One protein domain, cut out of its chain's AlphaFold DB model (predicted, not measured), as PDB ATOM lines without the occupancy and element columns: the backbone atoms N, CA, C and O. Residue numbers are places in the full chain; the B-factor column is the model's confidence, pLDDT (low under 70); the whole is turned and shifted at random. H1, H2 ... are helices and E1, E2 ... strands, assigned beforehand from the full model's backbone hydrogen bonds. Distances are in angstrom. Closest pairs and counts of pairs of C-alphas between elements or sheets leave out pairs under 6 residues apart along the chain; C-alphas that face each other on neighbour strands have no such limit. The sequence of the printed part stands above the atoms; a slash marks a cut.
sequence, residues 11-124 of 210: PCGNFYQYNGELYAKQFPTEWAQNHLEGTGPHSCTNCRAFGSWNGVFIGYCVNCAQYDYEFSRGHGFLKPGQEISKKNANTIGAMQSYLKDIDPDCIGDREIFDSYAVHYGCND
ATOM      1  N   PRO A  11      23.043-100.723   6.399       69.56
ATOM      2  CA  PRO A  11      23.185 -99.631   5.434       69.56
ATOM      3  C   PRO A  11      23.759 -98.359   6.079       69.56
ATOM      4  O   PRO A  11      23.196 -97.845   7.043       69.56
ATOM      5  N   CYS A  12      24.815 -97.792   5.489       65.94
ATOM      6  CA  CYS A  12      25.539 -96.611   5.975       65.94
ATOM      7  C   CYS A  12      25.718 -95.580   4.843       65.94
ATOM      8  O   CYS A  12      26.803 -95.391   4.295       65.94
ATOM      9  N   GLY A  13      24.627 -94.930   4.428       80.00
ATOM     10  CA  GLY A  13      24.664 -93.916   3.366       80.00
ATOM     11  C   GLY A  13      25.032 -94.491   1.988       80.00
ATOM     12  O   GLY A  13      24.163 -95.042   1.296       80.00
ATOM     13  N   ASN A  14      26.302 -94.327   1.595       85.38
ATOM     14  CA  ASN A  14      26.874 -94.750   0.305       85.38
ATOM     15  C   ASN A  14      27.615 -96.100   0.364       85.38
ATOM     16  O   ASN A  14      28.123 -96.570  -0.655       85.38
ATOM     17  N   PHE A  15      27.643 -96.750   1.525       90.50
ATOM     18  CA  PHE A  15      28.196 -98.091   1.717       90.50
ATOM     19  C   PHE A  15      27.301 -98.917   2.651       90.50
ATOM     20  O   PHE A  15      26.315 -98.412   3.193       90.50
ATOM     21  N   TYR A  16      27.606-100.199   2.811       92.38
ATOM     22  CA  TYR A  16      27.033-101.048   3.854       92.38
ATOM     23  C   TYR A  16      28.133-101.809   4.583       92.38
ATOM     24  O   TYR A  16      29.208-102.035   4.032       92.38
ATOM     25  N   GLN A  17      27.860-102.207   5.821       91.31
ATOM     26  CA  GLN A  17      28.751-103.065   6.593       91.31
ATOM     27  C   GLN A  17      28.249-104.507   6.571       91.31
ATOM     28  O   GLN A  17      27.051-104.755   6.728       91.31
ATOM     29  N   TYR A  18      29.170-105.451   6.400       92.38
ATOM     30  CA  TYR A  18      28.919-106.878   6.560       92.38
ATOM     31  C   TYR A  18      30.167-107.567   7.121       92.38
ATOM     32  O   TYR A  18      31.265-107.389   6.602       92.38
ATOM     33  N   ASN A  19      29.997-108.347   8.193       89.50
ATOM     34  CA  ASN A  19      31.080-109.061   8.881       89.50
ATOM     35  C   ASN A  19      32.303-108.176   9.223       89.50
ATOM     36  O   ASN A  19      33.448-108.543   8.979       89.50
ATOM     37  N   GLY A  20      32.051-106.966   9.735       86.31
ATOM     38  CA  GLY A  20      33.100-106.009  10.105       86.31
ATOM     39  C   GLY A  20      33.730-105.238   8.939       86.31
ATOM     40  O   GLY A  20      34.391-104.235   9.187       86.31
ATOM     41  N   GLU A  21      33.467-105.625   7.692       91.69
ATOM     42  CA  GLU A  21      34.015-104.989   6.491       91.69
ATOM     43  C   GLU A  21      33.005-104.019   5.861       91.69
ATOM     44  O   GLU A  21      31.788-104.233   5.927       91.69
ATOM     45  N   LEU A  22      33.506-102.952   5.233       93.00
ATOM     46  CA  LEU A  22      32.690-101.963   4.527       93.00
ATOM     47  C   LEU A  22      32.685-102.248   3.024       93.00
ATOM     48  O   LEU A  22      33.739-102.425   2.420       93.00
ATOM     49  N   TYR A  23      31.508-102.222   2.410       95.31
ATOM     50  CA  TYR A  23      31.294-102.513   0.994       95.31
ATOM     51  C   TYR A  23      30.582-101.359   0.307       95.31
ATOM     52  O   TYR A  23      29.660-100.764   0.870       95.31
ATOM     53  N   ALA A  24      30.968-101.060  -0.932       95.31
ATOM     54  CA  ALA A  24      30.266-100.067  -1.729       95.31
ATOM     55  C   ALA A  24      28.792-100.456  -1.828       95.31
ATOM     56  O   ALA A  24      28.469-101.631  -1.993       95.31
ATOM     57  N   LYS A  25      27.882 -99.484  -1.755       94.31
ATOM     58  CA  LYS A  25      26.439 -99.764  -1.726       94.31
ATOM     59  C   LYS A  25      25.955-100.620  -2.896       94.31
ATOM     60  O   LYS A  25      24.994-101.369  -2.757       94.31
ATOM     61  N   GLN A  26      26.606-100.487  -4.041       95.50
ATOM     62  CA  GLN A  26      26.283-101.201  -5.263       95.50
ATOM     63  C   GLN A  26      27.050-102.518  -5.405       95.50
ATOM     64  O   GLN A  26      26.730-103.301  -6.293       95.50
ATOM     65  N   PHE A  27      28.031-102.792  -4.540       96.81
ATOM     66  CA  PHE A  27      28.703-104.083  -4.524       96.81
ATOM     67  C   PHE A  27      27.685-105.190  -4.193       96.81
ATOM     68  O   PHE A  27      26.999-105.080  -3.168       96.81
ATOM     69  N   PRO A  28      27.561-106.249  -5.018       97.38
ATOM     70  CA  PRO A  28      26.548-107.279  -4.813       97.38
ATOM     71  C   PRO A  28      26.651-107.933  -3.432       97.38
ATOM     72  O   PRO A  28      27.693-108.473  -3.060       97.38
ATOM     73  N   THR A  29      25.553-107.916  -2.676       96.56
ATOM     74  CA  THR A  29      25.508-108.450  -1.303       96.56
ATOM     75  C   THR A  29      25.779-109.947  -1.265       96.56
ATOM     76  O   THR A  29      26.485-110.418  -0.379       96.56
ATOM     77  N   GLU A  30      25.298-110.685  -2.267       97.12
ATOM     78  CA  GLU A  30      25.628-112.098  -2.452       97.12
ATOM     79  C   GLU A  30      27.143-112.319  -2.517       97.12
ATOM     80  O   GLU A  30      27.636-113.244  -1.884       97.12
ATOM     81  N   TRP A  31      27.892-111.442  -3.197       97.56
ATOM     82  CA  TRP A  31      29.345-111.560  -3.328       97.56
ATOM     83  C   TRP A  31      30.072-111.235  -2.030       97.56
ATOM     84  O   TRP A  31      31.086-111.861  -1.741       97.56
ATOM     85  N   ALA A  32      29.549-110.297  -1.236       97.19
ATOM     86  CA  ALA A  32      30.082-109.990   0.090       97.19
ATOM     87  C   ALA A  32      29.902-111.163   1.072       97.19
ATOM     88  O   ALA A  32      30.727-111.358   1.962       97.19
ATOM     89  N   GLN A  33      28.839-111.950   0.890       96.00
ATOM     90  CA  GLN A  33      28.498-113.100   1.729       96.00
ATOM     91  C   GLN A  33      29.195-114.403   1.308       96.00
ATOM     92  O   GLN A  33      29.198-115.361   2.076       96.00
ATOM     93  N   ASN A  34      29.770-114.466   0.102       96.38
ATOM     94  CA  ASN A  34      30.346-115.692  -0.461       96.38
ATOM     95  C   ASN A  34      31.714-115.470  -1.135       96.38
ATOM     96  O   ASN A  34      31.966-115.914  -2.263       96.38
ATOM     97  N   HIS A  35      32.620-114.777  -0.444       96.88
ATOM     98  CA  HIS A  35      34.032-114.766  -0.837       96.88
ATOM     99  C   HIS A  35      34.565-116.202  -0.913       96.88
ATOM    100  O   HIS A  35      34.252-117.034  -0.062       96.88
ATOM    101  N   LEU A  36      35.368-116.494  -1.935       97.50
ATOM    102  CA  LEU A  36      36.152-117.723  -1.970       97.50
ATOM    103  C   LEU A  36      37.257-117.619  -0.917       97.50
ATOM    104  O   LEU A  36      37.701-116.517  -0.574       97.50
ATOM    105  N   GLU A  37      37.703-118.762  -0.404       96.62
ATOM    106  CA  GLU A  37      38.797-118.806   0.561       96.62
ATOM    107  C   GLU A  37      40.036-118.078   0.010       96.62
ATOM    108  O   GLU A  37      40.379-118.207  -1.162       96.62
ATOM    109  N   GLY A  38      40.675-117.253   0.842       97.19
ATOM    110  CA  GLY A  38      41.832-116.451   0.428       97.19
ATOM    111  C   GLY A  38      41.513-115.222  -0.436       97.19
ATOM    112  O   GLY A  38      42.443-114.541  -0.864       97.19
ATOM    113  N   THR A  39      40.236-114.892  -0.667       98.12
ATOM    114  CA  THR A  39      39.809-113.711  -1.445       98.12
ATOM    115  C   THR A  39      39.086-112.664  -0.585       98.12
ATOM    116  O   THR A  39      38.752-112.902   0.575       98.12
ATOM    117  N   GLY A  40      38.849-111.475  -1.149       96.81
ATOM    118  CA  GLY A  40      38.080-110.414  -0.491       96.81
ATOM    119  C   GLY A  40      38.892-109.542   0.483       96.81
ATOM    120  O   GLY A  40      40.092-109.762   0.670       96.81
ATOM    121  N   PRO A  41      38.262-108.512   1.079       95.12
ATOM    122  CA  PRO A  41      38.953-107.485   1.869       95.12
ATOM    123  C   PRO A  41      39.584-108.025   3.158       95.12
ATOM    124  O   PRO A  41      40.609-107.508   3.601       95.12
ATOM    125  N   HIS A  42      39.014-109.091   3.722       92.38
ATOM    126  CA  HIS A  42      39.499-109.697   4.958       92.38
ATOM    127  C   HIS A  42      40.705-110.622   4.729       92.38
ATOM    128  O   HIS A  42      41.707-110.535   5.437       92.38
ATOM    129  N   SER A  43      40.622-111.491   3.717       95.00
ATOM    130  CA  SER A  43      41.565-112.606   3.536       95.00
ATOM    131  C   SER A  43      42.643-112.350   2.479       95.00
ATOM    132  O   SER A  43      43.605-113.111   2.402       95.00
ATOM    133  N   CYS A  44      42.520-111.292   1.669       96.50
ATOM    134  CA  CYS A  44      43.478-110.966   0.613       96.50
ATOM    135  C   CYS A  44      44.012-109.536   0.741       96.50
ATOM    136  O   CYS A  44      43.302-108.565   0.476       96.50
ATOM    137  N   THR A  45      45.309-109.398   1.035       93.75
ATOM    138  CA  THR A  45      45.987-108.093   1.156       93.75
ATOM    139  C   THR A  45      45.850-107.240  -0.105       93.75
ATOM    140  O   THR A  45      45.621-106.039  -0.006       93.75
ATOM    141  N   ASN A  46      45.911-107.844  -1.296       94.69
ATOM    142  CA  ASN A  46      45.752-107.107  -2.552       94.69
ATOM    143  C   ASN A  46      44.305-106.656  -2.778       94.69
ATOM    144  O   ASN A  46      44.085-105.583  -3.331       94.69
ATOM    145  N   CYS A  47      43.309-107.446  -2.365       96.50
ATOM    146  CA  CYS A  47      41.911-107.011  -2.402       96.50
ATOM    147  C   CYS A  47      41.685-105.870  -1.410       96.50
ATOM    148  O   CYS A  47      41.070-104.873  -1.764       96.50
ATOM    149  N   ARG A  48      42.250-105.970  -0.205       92.94
ATOM    150  CA  ARG A  48      42.198-104.892   0.782       92.94
ATOM    151  C   ARG A  48      42.850-103.607   0.268       92.94
ATOM    152  O   ARG A  48      42.278-102.538   0.448       92.94
ATOM    153  N   ALA A  49      44.006-103.714  -0.383       89.75
ATOM    154  CA  ALA A  49      44.777-102.577  -0.880       89.75
ATOM    155  C   ALA A  49      44.205-101.974  -2.172       89.75
ATOM    156  O   ALA A  49      43.907-100.786  -2.228       89.75
ATOM    157  N   PHE A  50      44.053-102.782  -3.222       93.38
ATOM    158  CA  PHE A  50      43.700-102.309  -4.567       93.38
ATOM    159  C   PHE A  50      42.202-102.374  -4.838       93.38
ATOM    160  O   PHE A  50      41.678-101.592  -5.623       93.38
ATOM    161  N   GLY A  51      41.517-103.302  -4.174       94.56
ATOM    162  CA  GLY A  51      40.078-103.495  -4.266       94.56
ATOM    163  C   GLY A  51      39.251-102.576  -3.371       94.56
ATOM    164  O   GLY A  51      38.027-102.696  -3.356       94.56
ATOM    165  N   SER A  52      39.893-101.662  -2.641       92.44
ATOM    166  CA  SER A  52      39.223-100.717  -1.745       92.44
ATOM    167  C   SER A  52      39.506 -99.271  -2.130       92.44
ATOM    168  O   SER A  52      40.596 -98.927  -2.594       92.44
ATOM    169  N   TRP A  53      38.526 -98.410  -1.881       91.25
ATOM    170  CA  TRP A  53      38.581 -96.973  -2.114       91.25
ATOM    171  C   TRP A  53      37.965 -96.245  -0.919       91.25
ATOM    172  O   TRP A  53      36.853 -96.583  -0.513       91.25
ATOM    173  N   ASN A  54      38.694 -95.294  -0.325       88.00
ATOM    174  CA  ASN A  54      38.275 -94.566   0.885       88.00
ATOM    175  C   ASN A  54      37.766 -95.493   2.015       88.00
ATOM    176  O   ASN A  54      36.697 -95.278   2.589       88.00
ATOM    177  N   GLY A  55      38.493 -96.589   2.265       86.81
ATOM    178  CA  GLY A  55      38.168 -97.569   3.308       86.81
ATOM    179  C   GLY A  55      37.009 -98.512   2.980       86.81
ATOM    180  O   GLY A  55      36.646 -99.334   3.817       86.81
ATOM    181  N   VAL A  56      36.442 -98.423   1.775       92.62
ATOM    182  CA  VAL A  56      35.298 -99.227   1.342       92.62
ATOM    183  C   VAL A  56      35.701-100.170   0.218       92.62
ATOM    184  O   VAL A  56      36.306 -99.757  -0.769       92.62
ATOM    185  N   PHE A  57      35.340-101.442   0.345       95.62
ATOM    186  CA  PHE A  57      35.586-102.456  -0.670       95.62
ATOM    187  C   PHE A  57      34.695-102.222  -1.896       95.62
ATOM    188  O   PHE A  57      33.465-102.202  -1.802       95.62
ATOM    189  N   ILE A  58      35.329-102.044  -3.052       96.38
ATOM    190  CA  ILE A  58      34.680-101.775  -4.340       96.38
ATOM    191  C   ILE A  58      34.795-102.949  -5.314       96.38
ATOM    192  O   ILE A  58      34.028-103.007  -6.269       96.38
ATOM    193  N   GLY A  59      35.710-103.892  -5.084       97.38
ATOM    194  CA  GLY A  59      35.789-105.144  -5.832       97.38
ATOM    195  C   GLY A  59      37.134-105.846  -5.704       97.38
ATOM    196  O   GLY A  59      38.008-105.429  -4.961       97.38
ATOM    197  N   TYR A  60      37.313-106.959  -6.406       97.81
ATOM    198  CA  TYR A  60      38.476-107.828  -6.210       97.81
ATOM    199  C   TYR A  60      39.748-107.276  -6.860       97.81
ATOM    200  O   TYR A  60      39.695-106.596  -7.883       97.81
ATOM    201  N   CYS A  61      40.919-107.615  -6.317       97.31
ATOM    202  CA  CYS A  61      42.175-107.355  -7.018       97.31
ATOM    203  C   CYS A  61      42.259-108.166  -8.320       97.31
ATOM    204  O   CYS A  61      41.573-109.180  -8.477       97.31
ATOM    205  N   VAL A  62      43.132-107.753  -9.240       96.19
ATOM    206  CA  VAL A  62      43.309-108.435 -10.533       96.19
ATOM    207  C   VAL A  62      43.623-109.929 -10.398       96.19
ATOM    208  O   VAL A  62      43.099-110.728 -11.169       96.19
ATOM    209  N   ASN A  63      44.417-110.324  -9.397       96.56
ATOM    210  CA  ASN A  63      44.782-111.726  -9.193       96.56
ATOM    211  C   ASN A  63      43.555-112.559  -8.820       96.56
ATOM    212  O   ASN A  63      43.307-113.574  -9.461       96.56
ATOM    213  N   CYS A  64      42.756-112.102  -7.853       97.88
ATOM    214  CA  CYS A  64      41.557-112.833  -7.449       97.88
ATOM    215  C   CYS A  64      40.488-112.822  -8.537       97.88
ATOM    216  O   CYS A  64      39.870-113.846  -8.817       97.88
ATOM    217  N   ALA A  65      40.301-111.681  -9.205       96.25
ATOM    218  CA  ALA A  65      39.406-111.603 -10.348       96.25
ATOM    219  C   ALA A  65      39.805-112.622 -11.424       96.25
ATOM    220  O   ALA A  65      38.939-113.304 -11.950       96.25
ATOM    221  N   GLN A  66      41.099-112.766 -11.719       94.69
ATOM    222  CA  GLN A  66      41.590-113.666 -12.757       94.69
ATOM    223  C   GLN A  66      41.577-115.143 -12.364       94.69
ATOM    224  O   GLN A  66      41.100-115.963 -13.144       94.69
ATOM    225  N   TYR A  67      42.189-115.480 -11.231       95.56
ATOM    226  CA  TYR A  67      42.538-116.859 -10.896       95.56
ATOM    227  C   TYR A  67      41.466-117.556 -10.062       95.56
ATOM    228  O   TYR A  67      41.291-118.757 -10.224       95.56
ATOM    229  N   ASP A  68      40.737-116.811  -9.229       97.44
ATOM    230  CA  ASP A  68      39.715-117.383  -8.346       97.44
ATOM    231  C   ASP A  68      38.309-117.241  -8.944       97.44
ATOM    232  O   ASP A  68      37.462-118.116  -8.784       97.44
ATOM    233  N   TYR A  69      38.054-116.144  -9.665       95.62
ATOM    234  CA  TYR A  69      36.727-115.828 -10.200       95.62
ATOM    235  C   TYR A  69      36.615-115.859 -11.721       95.62
ATOM    236  O   TYR A  69      35.519-115.625 -12.229       95.62
ATOM    237  N   GLU A  70      37.701-116.093 -12.459       93.88
ATOM    238  CA  GLU A  70      37.704-116.129 -13.933       93.88
ATOM    239  C   GLU A  70      37.011-114.906 -14.581       93.88
ATOM    240  O   GLU A  70      36.354-114.982 -15.619       93.88
ATOM    241  N   PHE A  71      37.144-113.744 -13.944       94.00
ATOM    242  CA  PHE A  71      36.526-112.458 -14.276       94.00
ATOM    243  C   PHE A  71      34.994-112.411 -14.196       94.00
ATOM    244  O   PHE A  71      34.387-111.444 -14.662       94.00
ATOM    245  N   SER A  72      34.352-113.404 -13.577       94.38
ATOM    246  CA  SER A  72      32.897-113.423 -13.357       94.38
ATOM    247  C   SER A  72      32.412-112.307 -12.422       94.38
ATOM    248  O   SER A  72      31.255-111.901 -12.507       94.38
ATOM    249  N   ARG A  73      33.299-111.771 -11.570       95.38
ATOM    250  CA  ARG A  73      33.010-110.704 -10.590       95.38
ATOM    251  C   ARG A  73      33.658-109.349 -10.915       95.38
ATOM    252  O   ARG A  73      33.871-108.527 -10.024       95.38
ATOM    253  N   GLY A  74      33.979-109.117 -12.187       94.75
ATOM    254  CA  GLY A  74      34.657-107.912 -12.679       94.75
ATOM    255  C   GLY A  74      36.060-108.199 -13.215       94.75
ATOM    256  O   GLY A  74      36.560-109.320 -13.119       94.75
ATOM    257  N   HIS A  75      36.704-107.191 -13.810       95.50
ATOM    258  CA  HIS A  75      38.045-107.348 -14.394       95.50
ATOM    259  C   HIS A  75      39.148-107.313 -13.335       95.50
ATOM    260  O   HIS A  75      40.222-107.880 -13.536       95.50
ATOM    261  N   GLY A  76      38.847-106.698 -12.196       95.88
ATOM    262  CA  GLY A  76      39.719-106.608 -11.040       95.88
ATOM    263  C   GLY A  76      40.609-105.370 -11.050       95.88
ATOM    264  O   GLY A  76      40.967-104.821 -12.095       95.88
ATOM    265  N   PHE A  77      40.961-104.923  -9.851       95.88
ATOM    266  CA  PHE A  77      41.700-103.687  -9.623       95.88
ATOM    267  C   PHE A  77      43.209-103.941  -9.550       95.88
ATOM    268  O   PHE A  77      43.667-104.843  -8.838       95.88
ATOM    269  N   LEU A  78      43.977-103.154 -10.311       94.00
ATOM    270  CA  LEU A  78      45.447-103.182 -10.310       94.00
ATOM    271  C   LEU A  78      46.030-102.176  -9.315       94.00
ATOM    272  O   LEU A  78      47.084-102.412  -8.736       94.00
ATOM    273  N   LYS A  79      45.341-101.048  -9.146       91.12
ATOM    274  CA  LYS A  79      45.648 -99.977  -8.195       91.12
ATOM    275  C   LYS A  79      44.325 -99.528  -7.563       91.12
ATOM    276  O   LYS A  79      43.277 -99.813  -8.154       91.12
ATOM    277  N   PRO A  80      44.342 -98.841  -6.406       87.69
ATOM    278  CA  PRO A  80      43.118 -98.327  -5.799       87.69
ATOM    279  C   PRO A  80      42.281 -97.573  -6.841       87.69
ATOM    280  O   PRO A  80      42.811 -96.721  -7.554       87.69
ATOM    281  N   GLY A  81      41.011 -97.955  -6.999       83.50
ATOM    282  CA  GLY A  81      40.075 -97.324  -7.940       83.50
ATOM    283  C   GLY A  81      40.360 -97.551  -9.434       83.50
ATOM    284  O   GLY A  81      39.550 -97.154 -10.269       83.50
ATOM    285  N   GLN A  82      41.464 -98.212  -9.801       90.88
ATOM    286  CA  GLN A  82      41.848 -98.445 -11.192       90.88
ATOM    287  C   GLN A  82      41.663 -99.914 -11.588       90.88
ATOM    288  O   GLN A  82      42.508-100.776 -11.323       90.88
ATOM    289  N   GLU A  83      40.552-100.181 -12.268       94.50
ATOM    290  CA  GLU A  83      40.247-101.483 -12.860       94.50
ATOM    291  C   GLU A  83      41.086-101.735 -14.128       94.50
ATOM    292  O   GLU A  83      41.343-100.817 -14.915       94.50
ATOM    293  N   ILE A  84      41.525-102.982 -14.347       93.25
ATOM    294  CA  ILE A  84      42.231-103.326 -15.585       93.25
ATOM    295  C   ILE A  84      41.276-103.271 -16.778       93.25
ATOM    296  O   ILE A  84      40.152-103.757 -16.737       93.25
ATOM    297  N   SER A  85      41.746-102.721 -17.894       86.25
ATOM    298  CA  SER A  85      40.981-102.723 -19.139       86.25
ATOM    299  C   SER A  85      41.290-103.991 -19.933       86.25
ATOM    300  O   SER A  85      42.299-104.070 -20.636       86.25
ATOM    301  N   LYS A  86      40.415-105.002 -19.862       76.50
ATOM    302  CA  LYS A  86      40.515-106.167 -20.752       76.50
ATOM    303  C   LYS A  86      39.713-105.956 -22.028       76.50
ATOM    304  O   LYS A  86      38.491-105.971 -22.019       76.50
ATOM    305  N   LYS A  87      40.419-105.850 -23.158       61.94
ATOM    306  CA  LYS A  87      39.799-105.803 -24.497       61.94
ATOM    307  C   LYS A  87      39.233-107.153 -24.961       61.94
ATOM    308  O   LYS A  87      38.407-107.170 -25.863       61.94
ATOM    309  N   ASN A  88      39.673-108.255 -24.347       59.22
ATOM    310  CA  ASN A  88      39.422-109.617 -24.837       59.22
ATOM    311  C   ASN A  88      38.615-110.488 -23.860       59.22
ATOM    312  O   ASN A  88      38.465-111.682 -24.100       59.22
ATOM    313  N   ALA A  89      38.137-109.935 -22.743       61.34
ATOM    314  CA  ALA A  89      37.258-110.669 -21.840       61.34
ATOM    315  C   ALA A  89      35.806-110.385 -22.230       61.34
ATOM    316  O   ALA A  89      35.406-109.228 -22.295       61.34
ATOM    317  N   ASN A  90      35.004-111.431 -22.433       74.88
ATOM    318  CA  ASN A  90      33.548-111.314 -22.609       74.88
ATOM    319  C   ASN A  90      32.816-110.895 -21.316       74.88
ATOM    320  O   ASN A  90      31.599-111.035 -21.215       74.88
ATOM    321  N   THR A  91      33.545-110.427 -20.307       85.31
ATOM    322  CA  THR A  91      33.016-110.046 -19.001       85.31
ATOM    323  C   THR A  91      32.967-108.526 -18.886       85.31
ATOM    324  O   THR A  91      33.719-107.815 -19.553       85.31
ATOM    325  N   ILE A  92      32.057-108.012 -18.064       92.50
ATOM    326  CA  ILE A  92      31.875-106.573 -17.848       92.50
ATOM    327  C   ILE A  92      32.666-106.183 -16.596       92.50
ATOM    328  O   ILE A  92      32.555-106.854 -15.570       92.50
ATOM    329  N   GLY A  93      33.467-105.119 -16.674       93.56
ATOM    330  CA  GLY A  93      34.196-104.602 -15.513       93.56
ATOM    331  C   GLY A  93      33.260-104.060 -14.427       93.56
ATOM    332  O   GLY A  93      32.111-103.704 -14.701       93.56
ATOM    333  N   ALA A  94      33.737-103.957 -13.192       95.00
ATOM    334  CA  ALA A  94      33.044-103.322 -12.075       95.00
ATOM    335  C   ALA A  94      32.588-101.896 -12.432       95.00
ATOM    336  O   ALA A  94      31.408-101.571 -12.276       95.00
ATOM    337  N   MET A  95      33.479-101.092 -13.027       93.94
ATOM    338  CA  MET A  95      33.200 -99.705 -13.443       93.94
ATOM    339  C   MET A  95      32.181 -99.602 -14.587       93.94
ATOM    340  O   MET A  95      31.612 -98.542 -14.839       93.94
ATOM    341  N   GLN A  96      31.941-100.706 -15.294       94.19
ATOM    342  CA  GLN A  96      30.975-100.798 -16.390       94.19
ATOM    343  C   GLN A  96      29.686-101.535 -15.988       94.19
ATOM    344  O   GLN A  96      28.754-101.597 -16.790       94.19
ATOM    345  N   SER A  97      29.626-102.086 -14.772       94.62
ATOM    346  CA  SER A  97      28.507-102.880 -14.259       94.62
ATOM    347  C   SER A  97      27.895-102.236 -13.016       94.62
ATOM    348  O   SER A  97      27.125-101.289 -13.138       94.62
ATOM    349  N   TYR A  98      28.209-102.738 -11.825       95.56
ATOM    350  CA  TYR A  98      27.574-102.309 -10.583       95.56
ATOM    351  C   TYR A  98      28.101-100.964 -10.073       95.56
ATOM    352  O   TYR A  98      27.370-100.260  -9.387       95.56
ATOM    353  N   LEU A  99      29.314-100.549 -10.454       94.81
ATOM    354  CA  LEU A  99      29.818 -99.197 -10.170       94.81
ATOM    355  C   LEU A  99      29.544 -98.209 -11.304       94.81
ATOM    356  O   LEU A  99      30.065 -97.093 -11.303       94.81
ATOM    357  N   LYS A 100      28.741 -98.606 -12.294       94.94
ATOM    358  CA  LYS A 100      28.420 -97.739 -13.417       94.94
ATOM    359  C   LYS A 100      27.700 -96.484 -12.917       94.94
ATOM    360  O   LYS A 100      26.790 -96.564 -12.098       94.94
ATOM    361  N   ASP A 101      28.110 -95.337 -13.454       92.31
ATOM    362  CA  ASP A 101      27.553 -94.014 -13.151       92.31
ATOM    363  C   ASP A 101      27.778 -93.548 -11.697       92.31
ATOM    364  O   ASP A 101      27.176 -92.568 -11.256       92.31
ATOM    365  N   ILE A 102      28.668 -94.218 -10.959       90.06
ATOM    366  CA  ILE A 102      29.119 -93.772  -9.643       90.06
ATOM    367  C   ILE A 102      30.380 -92.936  -9.814       90.06
ATOM    368  O   ILE A 102      31.343 -93.365 -10.446       90.06
ATOM    369  N   ASP A 103      30.380 -91.755  -9.207       87.19
ATOM    370  CA  ASP A 103      31.598 -90.983  -9.008       87.19
ATOM    371  C   ASP A 103      32.445 -91.654  -7.908       87.19
ATOM    372  O   ASP A 103      31.963 -91.755  -6.772       87.19
ATOM    373  N   PRO A 104      33.673 -92.128  -8.197       81.94
ATOM    374  CA  PRO A 104      34.536 -92.748  -7.195       81.94
ATOM    375  C   PRO A 104      34.761 -91.866  -5.962       81.94
ATOM    376  O   PRO A 104      34.868 -92.388  -4.853       81.94
ATOM    377  N   ASP A 105      34.758 -90.539  -6.114       81.44
ATOM    378  CA  ASP A 105      34.918 -89.608  -4.991       81.44
ATOM    379  C   ASP A 105      33.727 -89.625  -4.014       81.44
ATOM    380  O   ASP A 105      33.853 -89.151  -2.885       81.44
ATOM    381  N   CYS A 106      32.584 -90.197  -4.414       85.25
ATOM    382  CA  CYS A 106      31.410 -90.391  -3.559       85.25
ATOM    383  C   CYS A 106      31.415 -91.728  -2.793       85.25
ATOM    384  O   CYS A 106      30.496 -91.973  -2.000       85.25
ATOM    385  N   ILE A 107      32.384 -92.613  -3.052       87.06
ATOM    386  CA  ILE A 107      32.490 -93.916  -2.389       87.06
ATOM    387  C   ILE A 107      33.321 -93.774  -1.114       87.06
ATOM    388  O   ILE A 107      34.429 -93.244  -1.155       87.06
ATOM    389  N   GLY A 108      32.799 -94.310  -0.009       81.50
ATOM    390  CA  GLY A 108      33.478 -94.364   1.286       81.50
ATOM    391  C   GLY A 108      33.598 -93.024   1.995       81.50
ATOM    392  O   GLY A 108      32.808 -92.111   1.757       81.50
ATOM    393  N   ASP A 109      34.563 -92.947   2.907       77.50
ATOM    394  CA  ASP A 109      34.841 -91.752   3.697       77.50
ATOM    395  C   ASP A 109      36.325 -91.388   3.577       77.50
ATOM    396  O   ASP A 109      37.215 -92.118   4.028       77.50
ATOM    397  N   ARG A 110      36.582 -90.240   2.938       74.06
ATOM    398  CA  ARG A 110      37.929 -89.708   2.686       74.06
ATOM    399  C   ARG A 110      38.659 -89.347   3.981       74.06
ATOM    400  O   ARG A 110      39.882 -89.247   3.967       74.06
ATOM    401  N   GLU A 111      37.931 -89.144   5.080       70.19
ATOM    402  CA  GLU A 111      38.491 -88.802   6.388       70.19
ATOM    403  C   GLU A 111      38.842 -90.044   7.221       70.19
ATOM    404  O   GLU A 111      39.724 -89.969   8.077       70.19
ATOM    405  N   ILE A 112      38.196 -91.192   6.975       61.75
ATOM    406  CA  ILE A 112      38.375 -92.410   7.784       61.75
ATOM    407  C   ILE A 112      39.575 -93.230   7.314       61.75
ATOM    408  O   ILE A 112      40.362 -93.695   8.138       61.75
ATOM    409  N   PHE A 113      39.709 -93.454   6.007       60.34
ATOM    410  CA  PHE A 113      40.765 -94.316   5.485       60.34
ATOM    411  C   PHE A 113      41.007 -94.016   4.013       60.34
ATOM    412  O   PHE A 113      40.537 -94.725   3.123       60.34
ATOM    413  N   ASP A 114      41.772 -92.970   3.730       54.81
ATOM    414  CA  ASP A 114      42.307 -92.813   2.390       54.81
ATOM    415  C   ASP A 114      43.374 -93.906   2.200       54.81
ATOM    416  O   ASP A 114      44.543 -93.745   2.554       54.81
ATOM    417  N   SER A 115      42.966 -95.084   1.714       54.84
ATOM    418  CA  SER A 115      43.891 -96.154   1.324       54.84
ATOM    419  C   SER A 115      44.937 -95.624   0.339       54.84
ATOM    420  O   SER A 115      46.048 -96.150   0.290       54.84
ATOM    421  N   TYR A 116      44.621 -94.533  -0.370       50.34
ATOM    422  CA  TYR A 116      45.567 -93.737  -1.131       50.34
ATOM    423  C   TYR A 116      46.608 -93.049  -0.232       50.34
ATOM    424  O   TYR A 116      47.794 -93.217  -0.472       50.34
ATOM    425  N   ALA A 117      46.228 -92.345   0.836       50.53
ATOM    426  CA  ALA A 117      47.178 -91.716   1.763       50.53
ATOM    427  C   ALA A 117      48.037 -92.732   2.538       50.53
ATOM    428  O   ALA A 117      49.217 -92.484   2.766       50.53
ATOM    429  N   VAL A 118      47.502 -93.906   2.890       53.84
ATOM    430  CA  VAL A 118      48.307 -94.970   3.525       53.84
ATOM    431  C   VAL A 118      49.317 -95.574   2.540       53.84
ATOM    432  O   VAL A 118      50.434 -95.886   2.941       53.84
ATOM    433  N   HIS A 119      48.967 -95.698   1.253       51.88
ATOM    434  CA  HIS A 119      49.903 -96.175   0.227       51.88
ATOM    435  C   HIS A 119      50.858 -95.104  -0.318       51.88
ATOM    436  O   HIS A 119      51.934 -95.458  -0.794       51.88
ATOM    437  N   TYR A 120      50.479 -93.824  -0.279       50.81
ATOM    438  CA  TYR A 120      51.168 -92.749  -1.002       50.81
ATOM    439  C   TYR A 120      51.515 -91.515  -0.148       50.81
ATOM    440  O   TYR A 120      52.028 -90.542  -0.697       50.81
ATOM    441  N   GLY A 121      51.275 -91.501   1.169       45.38
ATOM    442  CA  GLY A 121      51.529 -90.297   1.963       45.38
ATOM    443  C   GLY A 121      51.410 -90.412   3.484       45.38
ATOM    444  O   GLY A 121      50.507 -89.833   4.083       45.38
ATOM    445  N   CYS A 122      52.443 -90.958   4.129       41.75
ATOM    446  CA  CYS A 122      53.095 -90.196   5.197       41.75
ATOM    447  C   CYS A 122      54.547 -89.933   4.761       41.75
ATOM    448  O   CYS A 122      55.248 -90.831   4.312       41.75
ATOM    449  N   ASN A 123      54.927 -88.658   4.757       46.06
ATOM    450  CA  ASN A 123      56.137 -88.134   4.133       46.06
ATOM    451  C   ASN A 123      57.430 -88.678   4.770       46.06
ATOM    452  O   ASN A 123      57.704 -88.353   5.919       46.06
ATOM    453  N   ASP A 124      58.231 -89.398   3.984       45.25
ATOM    454  CA  ASP A 124      59.641 -89.077   3.718       45.25
ATOM    455  C   ASP A 124      59.963 -89.539   2.284       45.25
ATOM    456  O   ASP A 124      59.722 -90.678   1.890       45.25
TER     457      ASP A 124
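What this domain is: This is residues 11 to 124 of the 210 residues of an uncharacterized protein of viral metagenome (UniProt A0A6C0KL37). There is little regular structure: loops make most of a compact body, with the small hairpin E1 and E2 and helix H1 at one side, and H2, H3, H4 and E3 loosely grouped at the other, where H5 comes near H3. The 114 printed residues have five named helices and three named strands, in the order E1 E2 H1 H2 H3 H4 E3 H5, class mixed. The radius of gyration of the C-alphas is 13.2 A; the spans are 39 by 35 by 30 A.

How they stand to each other: E1, residues 15 to 18, and E2, residues 21 to 24, form an antiparallel hairpin, with N 16 and O 23 within hydrogen-bond range at 2.9 A. H2, residues 40 to 43, and H3, residues 45 to 50, touch only at the corner, closest at the C-alphas of Pro 41 and Arg 48, 4.3 A. Every O i to N i+4 pair is within range in H3, in H1, residues 29 to 33, in H4, residues 62 to 67, and in H5, residues 115 to 120; H2 is too short for one.

Where its parts are: E1 begins at C-alpha 15 (28.196, -98.091, 1.717); E2 is 10.3 A long. E3 is residues 77 to 79, and H5 ends at C-alpha 120 (51.168, -92.749, -1.002).

The domain as a whole: The links H3 to H4 and E3 to H5 are long. Residues 11 to 12, 87 to 89 and 112 to 124 have pLDDT under 70.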